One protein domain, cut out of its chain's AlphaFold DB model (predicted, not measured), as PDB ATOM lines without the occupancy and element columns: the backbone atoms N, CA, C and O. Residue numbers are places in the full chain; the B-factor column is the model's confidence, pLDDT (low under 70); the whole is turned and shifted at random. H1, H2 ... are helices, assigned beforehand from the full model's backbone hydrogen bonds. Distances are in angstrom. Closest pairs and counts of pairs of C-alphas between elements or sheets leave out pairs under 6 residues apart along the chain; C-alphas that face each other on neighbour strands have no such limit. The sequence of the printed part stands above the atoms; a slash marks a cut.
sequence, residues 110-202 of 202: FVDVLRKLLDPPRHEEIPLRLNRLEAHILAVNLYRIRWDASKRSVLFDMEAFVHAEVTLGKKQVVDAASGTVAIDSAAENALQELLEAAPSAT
ATOM      1  N   PHE A 110     -20.271  36.733   9.282       90.81
ATOM      2  CA  PHE A 110     -20.321  37.217  10.662       90.81
ATOM      3  C   PHE A 110     -21.647  36.897  11.360       90.81
ATOM      4  O   PHE A 110     -21.653  36.383  12.478       90.81
ATOM      5  N   VAL A 111     -22.768  37.144  10.680       90.44
ATOM      6  CA  VAL A 111     -24.094  36.882  11.241       90.44
ATOM      7  C   VAL A 111     -24.324  35.381  11.419       90.44
ATOM      8  O   VAL A 111     -24.919  34.975  12.413       90.44
ATOM      9  N   ASP A 112     -23.829  34.540  10.509       88.88
ATOM     10  CA  ASP A 112     -23.953  33.085  10.650       88.88
ATOM     11  C   ASP A 112     -23.116  32.552  11.813       88.88
ATOM     12  O   ASP A 112     -23.584  31.679  12.539       88.88
ATOM     13  N   VAL A 113     -21.914  33.097  12.032       89.50
ATOM     14  CA  VAL A 113     -21.100  32.754  13.207       89.50
ATOM     15  C   VAL A 113     -21.798  33.187  14.489       89.50
ATOM     16  O   VAL A 113     -21.924  32.376  15.399       89.50
ATOM     17  N   LEU A 114     -22.312  34.419  14.554       89.94
ATOM     18  CA  LEU A 114     -23.066  34.888  15.718       89.94
ATOM     19  C   LEU A 114     -24.286  34.010  16.008       89.94
ATOM     20  O   LEU A 114     -24.509  33.649  17.155       89.94
ATOM     21  N   ARG A 115     -25.062  33.636  14.983       88.31
ATOM     22  CA  ARG A 115     -26.218  32.741  15.149       88.31
ATOM     23  C   ARG A 115     -25.803  31.382  15.693       88.31
ATOM     24  O   ARG A 115     -26.426  30.910  16.630       88.31
ATOM     25  N   LYS A 116     -24.752  30.781  15.129       86.19
ATOM     26  CA  LYS A 116     -24.234  29.490  15.596       86.19
ATOM     27  C   LYS A 116     -23.705  29.556  17.027       86.19
ATOM     28  O   LYS A 116     -23.835  28.582  17.745       86.19
ATOM     29  N   LEU A 117     -23.120  30.681  17.437       85.88
ATOM     30  CA  LEU A 117     -22.662  30.883  18.814       85.88
ATOM     31  C   LEU A 117     -23.828  31.080  19.794       85.88
ATOM     32  O   LEU A 117     -23.770  30.599  20.916       85.88
ATOM     33  N   LEU A 118     -24.890  31.772  19.377       86.19
ATOM     34  CA  LEU A 118     -26.080  32.003  20.207       86.19
ATOM     35  C   LEU A 118     -27.034  30.800  20.265       86.19
ATOM     36  O   LEU A 118     -27.836  30.705  21.186       86.19
ATOM     37  N   ASP A 119     -26.993  29.911  19.279       84.00
ATOM     38  CA  ASP A 119     -27.781  28.677  19.242       84.00
ATOM     39  C   ASP A 119     -26.905  27.544  18.683       84.00
ATOM     40  O   ASP A 119     -26.969  27.229  17.485       84.00
ATOM     41  N   PRO A 120     -26.003  26.985  19.514       74.88
ATOM     42  CA  PRO A 120     -25.077  25.962  19.066       74.88
ATOM     43  C   PRO A 120     -25.839  24.697  18.642       74.88
ATOM     44  O   PRO A 120     -26.667  24.180  19.402       74.88
ATOM     45  N   PRO A 121     -25.576  24.158  17.435       71.00
ATOM     46  CA  PRO A 121     -26.216  22.933  16.982       71.00
ATOM     47  C   PRO A 121     -25.901  21.788  17.948       71.00
ATOM     48  O   PRO A 121     -24.753  21.538  18.316       71.00
ATOM     49  N   ARG A 122     -26.943  21.061  18.360       64.06
ATOM     50  CA  ARG A 122     -26.800  19.912  19.259       64.06
ATOM     51  C   ARG A 122     -25.889  18.876  18.587       64.06
ATOM     52  O   ARG A 122     -26.284  18.301  17.578       64.06
ATOM     53  N   HIS A 123     -24.724  18.616  19.184       55.19
ATOM     54  CA  HIS A 123     -23.743  17.587  18.790       55.19
ATOM     55  C   HIS A 123     -22.788  17.907  17.626       55.19
ATOM     56  O   HIS A 123     -22.162  16.983  17.107       55.19
ATOM     57  N   GLU A 124     -22.609  19.173  17.248       59.97
ATOM     58  CA  GLU A 124     -21.561  19.560  16.296       59.97
ATOM     59  C   GLU A 124     -20.587  20.524  16.987       59.97
ATOM     60  O   GLU A 124     -20.957  21.646  17.329       59.97
ATOM     61  N   GLU A 125     -19.345  20.084  17.230       57.16
ATOM     62  CA  GLU A 125     -18.266  21.009  17.593       57.16
ATOM     63  C   GLU A 125     -18.163  22.025  16.463       57.16
ATOM     64  O   GLU A 125     -17.921  21.638  15.323       57.16
ATOM     65  N   ILE A 126     -18.380  23.311  16.738       57.03
ATOM     66  CA  ILE A 126     -18.235  24.335  15.709       57.03
ATOM     67  C   ILE A 126     -16.724  24.547  15.548       57.03
ATOM     68  O   ILE A 126     -16.109  25.121  16.448       57.03
ATOM     69  N   PRO A 127     -16.075  24.131  14.440       60.31
ATOM     70  CA  PRO A 127     -14.647  24.352  14.275       60.31
ATOM     71  C   PRO A 127     -14.442  25.808  13.849       60.31
ATOM     72  O   PRO A 127     -14.175  26.122  12.686       60.31
ATOM     73  N   LEU A 128     -14.630  26.734  14.788       68.81
ATOM     74  CA  LEU A 128     -14.447  28.160  14.576       68.81
ATOM     75  C   LEU A 128     -12.951  28.463  14.570       68.81
ATOM     76  O   LEU A 128     -12.346  28.793  15.585       68.81
ATOM     77  N   ARG A 129     -12.335  28.366  13.389       75.56
ATOM     78  CA  ARG A 129     -10.997  28.920  13.158       75.56
ATOM     79  C   ARG A 129     -11.093  30.442  13.096       75.56
ATOM     80  O   ARG A 129     -11.267  31.021  12.018       75.56
ATOM     81  N   LEU A 130     -11.031  31.063  14.267       82.12
ATOM     82  CA  LEU A 130     -11.076  32.509  14.438       82.12
ATOM     83  C   LEU A 130      -9.672  33.061  14.652       82.12
ATOM     84  O   LEU A 130      -8.898  32.533  15.447       82.12
ATOM     85  N   ASN A 131      -9.360  34.150  13.960       87.12
ATOM     86  CA  ASN A 131      -8.204  34.967  14.294       87.12
ATOM     87  C   ASN A 131      -8.539  35.905  15.472       87.12
ATOM     88  O   ASN A 131      -9.698  36.072  15.861       87.12
ATOM     89  N   ARG A 132      -7.515  36.552  16.042       87.56
ATOM     90  CA  ARG A 132      -7.675  37.435  17.212       87.56
ATOM     91  C   ARG A 132      -8.670  38.578  16.971       87.56
ATOM     92  O   ARG A 132      -9.438  38.912  17.871       87.56
ATOM     93  N   LEU A 133      -8.645  39.195  15.790       90.88
ATOM     94  CA  LEU A 133      -9.518  40.327  15.474       90.88
ATOM     95  C   LEU A 133     -10.975  39.874  15.326       90.88
ATOM     96  O   LEU A 133     -11.879  40.522  15.843       90.88
ATOM     97  N   GLU A 134     -11.205  38.731  14.691       91.50
ATOM     98  CA  GLU A 134     -12.529  38.122  14.561       91.50
ATOM     99  C   GLU A 134     -13.114  37.732  15.916       91.50
ATOM    100  O   GLU A 134     -14.265  38.060  16.203       91.50
ATOM    101  N   ALA A 135     -12.310  37.094  16.773       90.94
ATOM    102  CA  ALA A 135     -12.709  36.761  18.136       90.94
ATOM    103  C   ALA A 135     -13.089  38.022  18.927       90.94
ATOM    104  O   ALA A 135     -14.104  38.034  19.617       90.94
ATOM    105  N   HIS A 136     -12.332  39.114  18.771       93.62
ATOM    106  CA  HIS A 136     -12.660  40.392  19.400       93.62
ATOM    107  C   HIS A 136     -13.974  40.990  18.874       93.62
ATOM    108  O   HIS A 136     -14.811  41.419  19.667       93.62
ATOM    109  N   ILE A 137     -14.191  40.976  17.553       94.88
ATOM    110  CA  ILE A 137     -15.448  41.408  16.924       94.88
ATOM    111  C   ILE A 137     -16.634  40.630  17.500       94.88
ATOM    112  O   ILE A 137     -17.629  41.234  17.905       94.88
ATOM    113  N   LEU A 138     -16.527  39.304  17.563       93.56
ATOM    114  CA  LEU A 138     -17.579  38.437  18.086       93.56
ATOM    115  C   LEU A 138     -17.824  38.682  19.575       93.56
ATOM    116  O   LEU A 138     -18.969  38.886  19.965       93.56
ATOM    117  N   ALA A 139     -16.769  38.753  20.387       92.31
ATOM    118  CA  ALA A 139     -16.878  38.977  21.825       92.31
ATOM    119  C   ALA A 139     -17.570  40.307  22.158       92.31
ATOM    120  O   ALA A 139     -18.475  40.339  22.990       92.31
ATOM    121  N   VAL A 140     -17.209  41.401  21.475       94.50
ATOM    122  CA  VAL A 140     -17.868  42.705  21.669       94.50
ATOM    123  C   VAL A 140     -19.358  42.623  21.334       94.50
ATOM    124  O   VAL A 140     -20.183  43.177  22.058       94.50
ATOM    125  N   ASN A 141     -19.720  41.912  20.265       93.88
ATOM    126  CA  ASN A 141     -21.116  41.780  19.850       93.88
ATOM    127  C   ASN A 141     -21.927  40.866  20.771       93.88
ATOM    128  O   ASN A 141     -23.048  41.216  21.123       93.88
ATOM    129  N   LEU A 142     -21.366  39.741  21.211       92.31
ATOM    130  CA  LEU A 142     -22.001  38.873  22.203       92.31
ATOM    131  C   LEU A 142     -22.214  39.617  23.522       92.31
ATOM    132  O   LEU A 142     -23.316  39.608  24.065       92.31
ATOM    133  N   TYR A 143     -21.197  40.347  23.992       91.31
ATOM    134  CA  TYR A 143     -21.323  41.185  25.181       91.31
ATOM    135  C   TYR A 143     -22.407  42.255  25.008       91.31
ATOM    136  O   TYR A 143     -23.188  42.490  25.928       91.31
ATOM    137  N   ARG A 144     -22.495  42.879  23.826       91.12
ATOM    138  CA  ARG A 144     -23.546  43.854  23.515       91.12
ATOM    139  C   ARG A 144     -24.941  43.237  23.571       91.12
ATOM    140  O   ARG A 144     -25.821  43.806  24.210       91.12
ATOM    141  N   ILE A 145     -25.134  42.087  22.928       89.75
ATOM    142  CA  ILE A 145     -26.411  41.360  22.920       89.75
ATOM    143  C   ILE A 145     -26.829  41.018  24.353       89.75
ATOM    144  O   ILE A 145     -27.971  41.276  24.733       89.75
ATOM    145  N   ARG A 146     -25.886  40.525  25.160       87.25
ATOM    146  CA  ARG A 146     -26.079  40.210  26.579       87.25
ATOM    147  C   ARG A 146     -26.471  41.444  27.396       87.25
ATOM    148  O   ARG A 146     -27.445  41.423  28.137       87.25
ATOM    149  N   TRP A 147     -25.761  42.556  27.215       87.88
ATOM    150  CA  TRP A 147     -26.073  43.824  27.877       87.88
ATOM    151  C   TRP A 147     -27.492  44.310  27.562       87.88
ATOM    152  O   TRP A 147     -28.247  44.670  28.466       87.88
ATOM    153  N   ASP A 148     -27.880  44.284  26.286       85.69
ATOM    154  CA  ASP A 148     -29.217  44.697  25.864       85.69
ATOM    155  C   ASP A 148     -30.305  43.729  26.376       85.69
ATOM    156  O   ASP A 148     -31.396  44.179  26.738       85.69
ATOM    157  N   ALA A 149     -30.026  42.422  26.452       82.56
ATOM    158  CA  ALA A 149     -30.922  41.422  27.043       82.56
ATOM    159  C   ALA A 149     -31.101  41.636  28.555       82.56
ATOM    160  O   ALA A 149     -32.233  41.700  29.037       82.56
ATOM    161  N   SER A 150     -30.003  41.847  29.284       80.12
ATOM    162  CA  SER A 150     -30.007  42.126  30.723       80.12
ATOM    163  C   SER A 150     -30.791  43.397  31.055       80.12
ATOM    164  O   SER A 150     -31.662  43.374  31.923       80.12
ATOM    165  N   LYS A 151     -30.586  44.489  30.306       78.62
ATOM    166  CA  LYS A 151     -31.392  45.713  30.459       78.62
ATOM    167  C   LYS A 151     -32.882  45.469  30.284       78.62
ATOM    168  O   LYS A 151     -33.684  46.034  31.024       78.62
ATOM    169  N   ARG A 152     -33.258  44.668  29.282       71.56
ATOM    170  CA  ARG A 152     -34.661  44.323  29.036       71.56
ATOM    171  C   ARG A 152     -35.222  43.516  30.200       71.56
ATOM    172  O   ARG A 152     -36.288  43.876  30.667       71.56
ATOM    173  N   SER A 153     -34.504  42.511  30.702       68.94
ATOM    174  CA  SER A 153     -34.909  41.776  31.910       68.94
ATOM    175  C   SER A 153     -35.116  42.730  33.090       68.94
ATOM    176  O   SER A 153     -36.227  42.820  33.591       68.94
ATOM    177  N   VAL A 154     -34.138  43.575  33.434       72.44
ATOM    178  CA  VAL A 154     -34.260  44.516  34.567       72.44
ATOM    179  C   VAL A 154     -35.452  45.471  34.425       72.44
ATOM    180  O   VAL A 154     -36.175  45.701  35.393       72.44
ATOM    181  N   LEU A 155     -35.668  46.040  33.234       64.62
ATOM    182  CA  LEU A 155     -36.768  46.984  32.996       64.62
ATOM    183  C   LEU A 155     -38.141  46.301  32.955       64.62
ATOM    184  O   LEU A 155     -39.145  46.919  33.302       64.62
ATOM    185  N   PHE A 156     -38.206  45.044  32.515       64.19
ATOM    186  CA  PHE A 156     -39.461  44.353  32.226       64.19
ATOM    187  C   PHE A 156     -39.823  43.247  33.239       64.19
ATOM    188  O   PHE A 156     -40.966  42.789  33.232       64.19
ATOM    189  N   ASP A 157     -38.935  42.893  34.173       60.31
ATOM    190  CA  ASP A 157     -39.157  41.823  35.160       60.31
ATOM    191  C   ASP A 157     -40.207  42.151  36.236       60.31
ATOM    192  O   ASP A 157     -40.740  41.235  36.856       60.31
ATOM    193  N   MET A 158     -40.573  43.425  36.448       51.75
ATOM    194  CA  MET A 158     -41.589  43.810  37.448       51.75
ATOM    195  C   MET A 158     -42.815  44.516  36.853       51.75
ATOM    196  O   MET A 158     -43.943  44.167  37.196       51.75
ATOM    197  N   GLU A 159     -42.646  45.471  35.934       49.91
ATOM    198  CA  GLU A 159     -43.784  46.225  35.376       49.91
ATOM    199  C   GLU A 159     -44.378  45.582  34.116       49.91
ATOM    200  O   GLU A 159     -45.598  45.584  33.937       49.91
ATOM    201  N   ALA A 160     -43.558  44.966  33.257       53.41
ATOM    202  CA  ALA A 160     -44.068  44.301  32.058       53.41
ATOM    203  C   ALA A 160     -44.614  42.904  32.327       53.41
ATOM    204  O   ALA A 160     -45.503  42.494  31.592       53.41
ATOM    205  N   PHE A 161     -44.200  42.209  33.391       52.09
ATOM    206  CA  PHE A 161     -44.924  41.011  33.821       52.09
ATOM    207  C   PHE A 161     -46.390  41.352  34.110       52.09
ATOM    208  O   PHE A 161     -47.282  40.720  33.562       52.09
ATOM    209  N   VAL A 162     -46.653  42.429  34.857       57.16
ATOM    210  CA  VAL A 162     -48.018  42.868  35.189       57.16
ATOM    211  C   VAL A 162     -48.766  43.386  33.954       57.16
ATOM    212  O   VAL A 162     -49.900  42.981  33.705       57.16
ATOM    213  N   HIS A 163     -48.150  44.247  33.137       53.66
ATOM    214  CA  HIS A 163     -48.828  44.845  31.979       53.66
ATOM    215  C   HIS A 163     -48.974  43.896  30.780       53.66
ATOM    216  O   HIS A 163     -50.011  43.894  30.111       53.66
ATOM    217  N   ALA A 164     -47.964  43.083  30.478       53.53
ATOM    218  CA  ALA A 164     -48.013  42.132  29.374       53.53
ATOM    219  C   ALA A 164     -48.852  40.899  29.737       53.53
ATOM    220  O   ALA A 164     -49.484  40.335  28.849       53.53
ATOM    221  N   GLU A 165     -48.957  40.514  31.014       53.88
ATOM    222  CA  GLU A 165     -49.896  39.466  31.440       53.88
ATOM    223  C   GLU A 165     -51.345  39.882  31.168       53.88
ATOM    224  O   GLU A 165     -52.147  39.071  30.700       53.88
ATOM    225  N   VAL A 166     -51.644  41.168  31.375       59.28
ATOM    226  CA  VAL A 166     -52.938  41.782  31.057       59.28
ATOM    227  C   VAL A 166     -53.171  41.896  29.542       59.28
ATOM    228  O   VAL A 166     -54.311  41.788  29.099       59.28
ATOM    229  N   THR A 167     -52.116  42.087  28.736       58.25
ATOM    230  CA  THR A 167     -52.244  42.457  27.307       58.25
ATOM    231  C   THR A 167     -51.995  41.305  26.318       58.25
ATOM    232  O   THR A 167     -52.727  41.174  25.341       58.25
ATOM    233  N   LEU A 168     -50.977  40.466  26.542       59.00
ATOM    234  CA  LEU A 168     -50.588  39.321  25.695       59.00
ATOM    235  C   LEU A 168     -51.022  37.962  26.281       59.00
ATOM    236  O   LEU A 168     -50.938  36.930  25.614       59.00
ATOM    237  N   GLY A 169     -51.500  37.944  27.528       58.47
ATOM    238  CA  GLY A 169     -51.813  36.721  28.262       58.47
ATOM    239  C   GLY A 169     -50.558  36.007  28.781       58.47
ATOM    240  O   GLY A 169     -49.518  35.963  28.123       58.47
ATOM    241  N   LYS A 170     -50.664  35.393  29.972       51.84
ATOM    242  CA  LYS A 170     -49.547  34.763  30.714       51.84
ATOM    243  C   LYS A 170     -48.566  33.958  29.859       51.84
ATOM    244  O   LYS A 170     -47.363  34.051  30.061       51.84
ATOM    245  N   LYS A 171     -49.064  33.149  28.920       55.31
ATOM    246  CA  LYS A 171     -48.241  32.193  28.166       55.31
ATOM    247  C   LYS A 171     -47.224  32.883  27.245       55.31
ATOM    248  O   LYS A 171     -46.055  32.533  27.283       55.31
ATOM    249  N   GLN A 172     -47.638  33.917  26.508       53.22
ATOM    250  CA  GLN A 172     -46.741  34.659  25.611       53.22
ATOM    251  C   GLN A 172     -45.700  35.497  26.366       53.22
ATOM    252  O   GLN A 172     -44.585  35.671  25.881       53.22
ATOM    253  N   VAL A 173     -46.047  35.998  27.554       53.88
ATOM    254  CA  VAL A 173     -45.108  36.731  28.424       53.88
ATOM    255  C   VAL A 173     -44.011  35.807  28.933       53.88
ATOM    256  O   VAL A 173     -42.834  36.149  28.859       53.88
ATOM    257  N   VAL A 174     -44.396  34.611  29.389       55.66
ATOM    258  CA  VAL A 174     -43.453  33.577  29.828       55.66
ATOM    259  C   VAL A 174     -42.553  33.141  28.669       55.66
ATOM    260  O   VAL A 174     -41.349  33.017  28.867       55.66
ATOM    261  N   ASP A 175     -43.091  32.995  27.455       54.53
ATOM    262  CA  ASP A 175     -42.303  32.642  26.266       54.53
ATOM    263  C   ASP A 175     -41.288  33.746  25.882       54.53
ATOM    264  O   ASP A 175     -40.142  33.446  25.547       54.53
ATOM    265  N   ALA A 176     -41.661  35.030  25.976       55.16
ATOM    266  CA  ALA A 176     -40.774  36.160  25.667       55.16
ATOM    267  C   ALA A 176     -39.677  36.383  26.728       55.16
ATOM    268  O   ALA A 176     -38.517  36.645  26.385       55.16
ATOM    269  N   ALA A 177     -40.025  36.251  28.011       56.56
ATOM    270  CA  ALA A 177     -39.064  36.292  29.113       56.56
ATOM    271  C   ALA A 177     -38.091  35.103  29.028       56.56
ATOM    272  O   ALA A 177     -36.877  35.291  29.098       56.56
ATOM    273  N   SER A 178     -38.613  33.903  28.750       59.00
ATOM    274  CA  SER A 178     -37.820  32.696  28.487       59.00
ATOM    275  C   SER A 178     -36.844  32.899  27.323       59.00
ATOM    276  O   SER A 178     -35.667  32.568  27.441       59.00
ATOM    277  N   GLY A 179     -37.283  33.541  26.234       59.78
ATOM    278  CA  GLY A 179     -36.416  33.882  25.105       59.78
ATOM    279  C   GLY A 179     -35.280  34.848  25.462       59.78
ATOM    280  O   GLY A 179     -34.160  34.671  24.991       59.78
ATOM    281  N   THR A 180     -35.530  35.843  26.319       61.69
ATOM    282  CA  THR A 180     -34.496  36.808  26.743       61.69
ATOM    283  C   THR A 180     -33.449  36.148  27.642       61.69
ATOM    284  O   THR A 180     -32.255  36.343  27.427       61.69
ATOM    285  N   VAL A 181     -33.884  35.308  28.587       68.00
ATOM    286  CA  VAL A 181     -32.998  34.533  29.477       68.00
ATOM    287  C   VAL A 181     -32.189  33.484  28.696       68.00
ATOM    288  O   VAL A 181     -31.004  33.278  28.961       68.00
ATOM    289  N   ALA A 182     -32.794  32.850  27.688       72.31
ATOM    290  CA  ALA A 182     -32.099  31.908  26.812       72.31
ATOM    291  C   ALA A 182     -30.992  32.588  25.987       72.31
ATOM    292  O   ALA A 182     -29.897  32.048  25.872       72.31
ATOM    293  N   ILE A 183     -31.245  33.788  25.451       73.62
ATOM    294  CA  ILE A 183     -30.238  34.549  24.692       73.62
ATOM    295  C   ILE A 183     -29.088  35.011  25.598       73.62
ATOM    296  O   ILE A 183     -27.934  34.953  25.182       73.62
ATOM    297  N   ASP A 184     -29.394  35.459  26.819       76.56
ATOM    298  CA  ASP A 184     -28.393  35.902  27.798       76.56
ATOM    299  C   ASP A 184     -27.425  34.764  28.170       76.56
ATOM    300  O   ASP A 184     -26.212  34.894  27.997       76.56
ATOM    301  N   SER A 185     -27.976  33.611  28.562       77.88
ATOM    302  CA  SER A 185     -27.196  32.410  28.896       77.88
ATOM    303  C   SER A 185     -26.413  31.845  27.705       77.88
ATOM    304  O   SER A 185     -25.260  31.441  27.859       77.88
ATOM    305  N   ALA A 186     -26.982  31.855  26.497       79.06
ATOM    306  CA  ALA A 186     -26.259  31.428  25.303       79.06
ATOM    307  C   ALA A 186     -25.081  32.356  24.964       79.06
ATOM    308  O   ALA A 186     -23.998  31.884  24.620       79.06
ATOM    309  N   ALA A 187     -25.263  33.673  25.100       78.38
ATOM    310  CA  ALA A 187     -24.191  34.640  24.890       78.38
ATOM    311  C   ALA A 187     -23.066  34.491  25.928       78.38
ATOM    312  O   ALA A 187     -21.895  34.645  25.579       78.38
ATOM    313  N   GLU A 188     -23.400  34.181  27.183       82.75
ATOM    314  CA  GLU A 188     -22.422  33.892  28.238       82.75
ATOM    315  C   GLU A 188     -21.590  32.643  27.921       82.75
ATOM    316  O   GLU A 188     -20.360  32.719  27.919       82.75
ATOM    317  N   ASN A 189     -22.243  31.536  27.553       82.56
ATOM    318  CA  ASN A 189     -21.555  30.302  27.164       82.56
ATOM    319  C   ASN A 189     -20.617  30.533  25.969       82.56
ATOM    320  O   ASN A 189     -19.448  30.156  26.017       82.56
ATOM    321  N   ALA A 190     -21.084  31.237  24.933       80.31
ATOM    322  CA  ALA A 190     -20.269  31.561  23.765       80.31
ATOM    323  C   ALA A 190     -19.045  32.428  24.111       80.31
ATOM    324  O   ALA A 190     -17.962  32.236  23.557       80.31
ATOM    325  N   LEU A 191     -19.191  33.393  25.027       83.00
ATOM    326  CA  LEU A 191     -18.063  34.195  25.510       83.00
ATOM    327  C   LEU A 191     -17.048  33.333  26.263       83.00
ATOM    328  O   LEU A 191     -15.844  33.526  26.087       83.00
ATOM    329  N   GLN A 192     -17.522  32.393  27.078       83.62
ATOM    330  CA  GLN A 192     -16.659  31.485  27.820       83.62
ATOM    331  C   GLN A 192     -15.893  30.542  26.882       83.62
ATOM    332  O   GLN A 192     -14.675  30.435  27.002       83.62
ATOM    333  N   GLU A 193     -16.553  29.964  25.877       80.56
ATOM    334  CA  GLU A 193     -15.905  29.141  24.847       80.56
ATOM    335  C   GLU A 193     -14.822  29.919  24.081       80.56
ATOM    336  O   GLU A 193     -13.721  29.414  23.856       80.56
ATOM    337  N   LEU A 194     -15.092  31.181  23.721       78.69
ATOM    338  CA  LEU A 194     -14.102  32.040  23.059       78.69
ATOM    339  C   LEU A 194     -12.878  32.320  23.945       78.69
ATOM    340  O   LEU A 194     -11.761  32.421  23.432       78.69
ATOM    341  N   LEU A 195     -13.069  32.453  25.261       78.62
ATOM    342  CA  LEU A 195     -11.974  32.630  26.220       78.62
ATOM    343  C   LEU A 195     -11.171  31.338  26.407       78.62
ATOM    344  O   LEU A 195      -9.941  31.382  26.432       78.62
ATOM    345  N   GLU A 196     -11.845  30.193  26.495       76.62
ATOM    346  CA  GLU A 196     -11.222  28.873  26.641       76.62
ATOM    347  C   GLU A 196     -10.461  28.435  25.381       76.62
ATOM    348  O   GLU A 196      -9.476  27.705  25.486       76.62
ATOM    349  N   ALA A 197     -10.841  28.934  24.200       65.12
ATOM    350  CA  ALA A 197     -10.126  28.719  22.941       65.12
ATOM    351  C   ALA A 197      -8.839  29.567  22.795       65.12
ATOM    352  O   ALA A 197      -7.981  29.263  21.960       65.12
ATOM    353  N   ALA A 198      -8.647  30.601  23.624       54.81
ATOM    354  CA  ALA A 198      -7.510  31.520  23.535       54.81
ATOM    355  C   ALA A 198      -6.097  30.954  23.853       54.81
ATOM    356  O   ALA A 198      -5.134  31.541  23.350       54.81
ATOM    357  N   PRO A 199      -5.876  29.859  24.621       47.03
ATOM    358  CA  PRO A 199      -4.529  29.426  24.994       47.03
ATOM    359  C   PRO A 199      -3.794  28.603  23.917       47.03
ATOM    360  O   PRO A 199      -2.685  28.147  24.179       47.03
ATOM    361  N   SER A 200      -4.351  28.422  22.711       42.19
ATOM    362  CA  SER A 200      -3.700  27.653  21.627       42.19
ATOM    363  C   SER A 200      -3.235  28.479  20.415       42.19
ATOM    364  O   SER A 200      -2.699  27.914  19.464       42.19
ATOM    365  N   ALA A 201      -3.371  29.810  20.452       37.12
ATOM    366  CA  ALA A 201      -2.913  30.710  19.389       37.12
ATOM    367  C   ALA A 201      -1.656  31.498  19.814       37.12
ATOM    368  O   ALA A 201      -1.727  32.695  20.106       37.12
ATOM    369  N   THR A 202      -0.510  30.815  19.861       36.22
ATOM    370  CA  THR A 202       0.831  31.433  19.783       36.22
ATOM    371  C   THR A 202       1.436  31.186  18.418       36.22
ATOM    372  O   THR A 202       1.399  30.007  17.996       36.22
TER     373      THR A 202
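Overview. This is residues 110 to 202 of the 202 residues of the protein "Fungal_trans domain-containing protein" of Ustilago bromivora (UniProt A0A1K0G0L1). Two long helices, H4 and H2, lie side by side and run opposite ways, with the short H3 at the turn between them. The short H1 crosses H4 on its residues 183 to 190, and a long loop, residues 119 to 131, leads from H1 to H2. The 93 printed residues, with four named helices in the order H1, H2, H3, H4 and no named strand, are all helix in class. The whole is a loose rod, with a radius of gyration of the C-alphas of 16.1 A and spans of 55 by 26 by 20 A.

Arrangement. Begin at the hub, H4, residues 170 to 196, which touches the three other helices. H2, residues 132 to 156, touches it at a shallow tilt of 28 degrees, opposite ways; look at their closest C-alphas, Arg 146 and Asp 184, 5.0 A apart. H1, residues 110 to 118, touches H4 about perpendicular, at 73 degrees, and their closest C-alphas, Leu 118 and Ala 186, are 5.1 A apart. H1 and H2 are close but not clearly touching, with the C-alphas of Leu 114 and Leu 138 closest at 7.0 A. H3, residues 159 to 167, forms a helical hairpin with H4 and touches its residues 170 to 173 alone; the closest C-alphas, Ala 164 and Val 173, are 6.2 A apart. H2 and H3 meet only through their link, and H1 and H3 are apart. In H1, H2, H3 and H4 every O i to N i+4 pair is within hydrogen-bond range.

Along the chain. Find C-alpha 170 at (-49.547, 34.763, 30.714); from there H4 runs 39.0 A to C-alpha 196 at (-11.222, 28.873, 26.641). H2 runs 35.8 A from C-alpha 132 at (-7.675, 37.435, 17.212) to C-alpha 156. H1 and H3 have nine residues each.

Size, cuts and confidence. The C-alphas of Val 166 and Thr 202 are the two farthest apart, at 55.9 A. The printed part has no cut; the link from H1 to H2 is long, and those from H2 to H3 and H3 to H4 are tight. The model's mean pLDDT over the printed part is 72.0, and it is under 70 at residues 122 to 128, 153, 155 to 181 and 197 to 202.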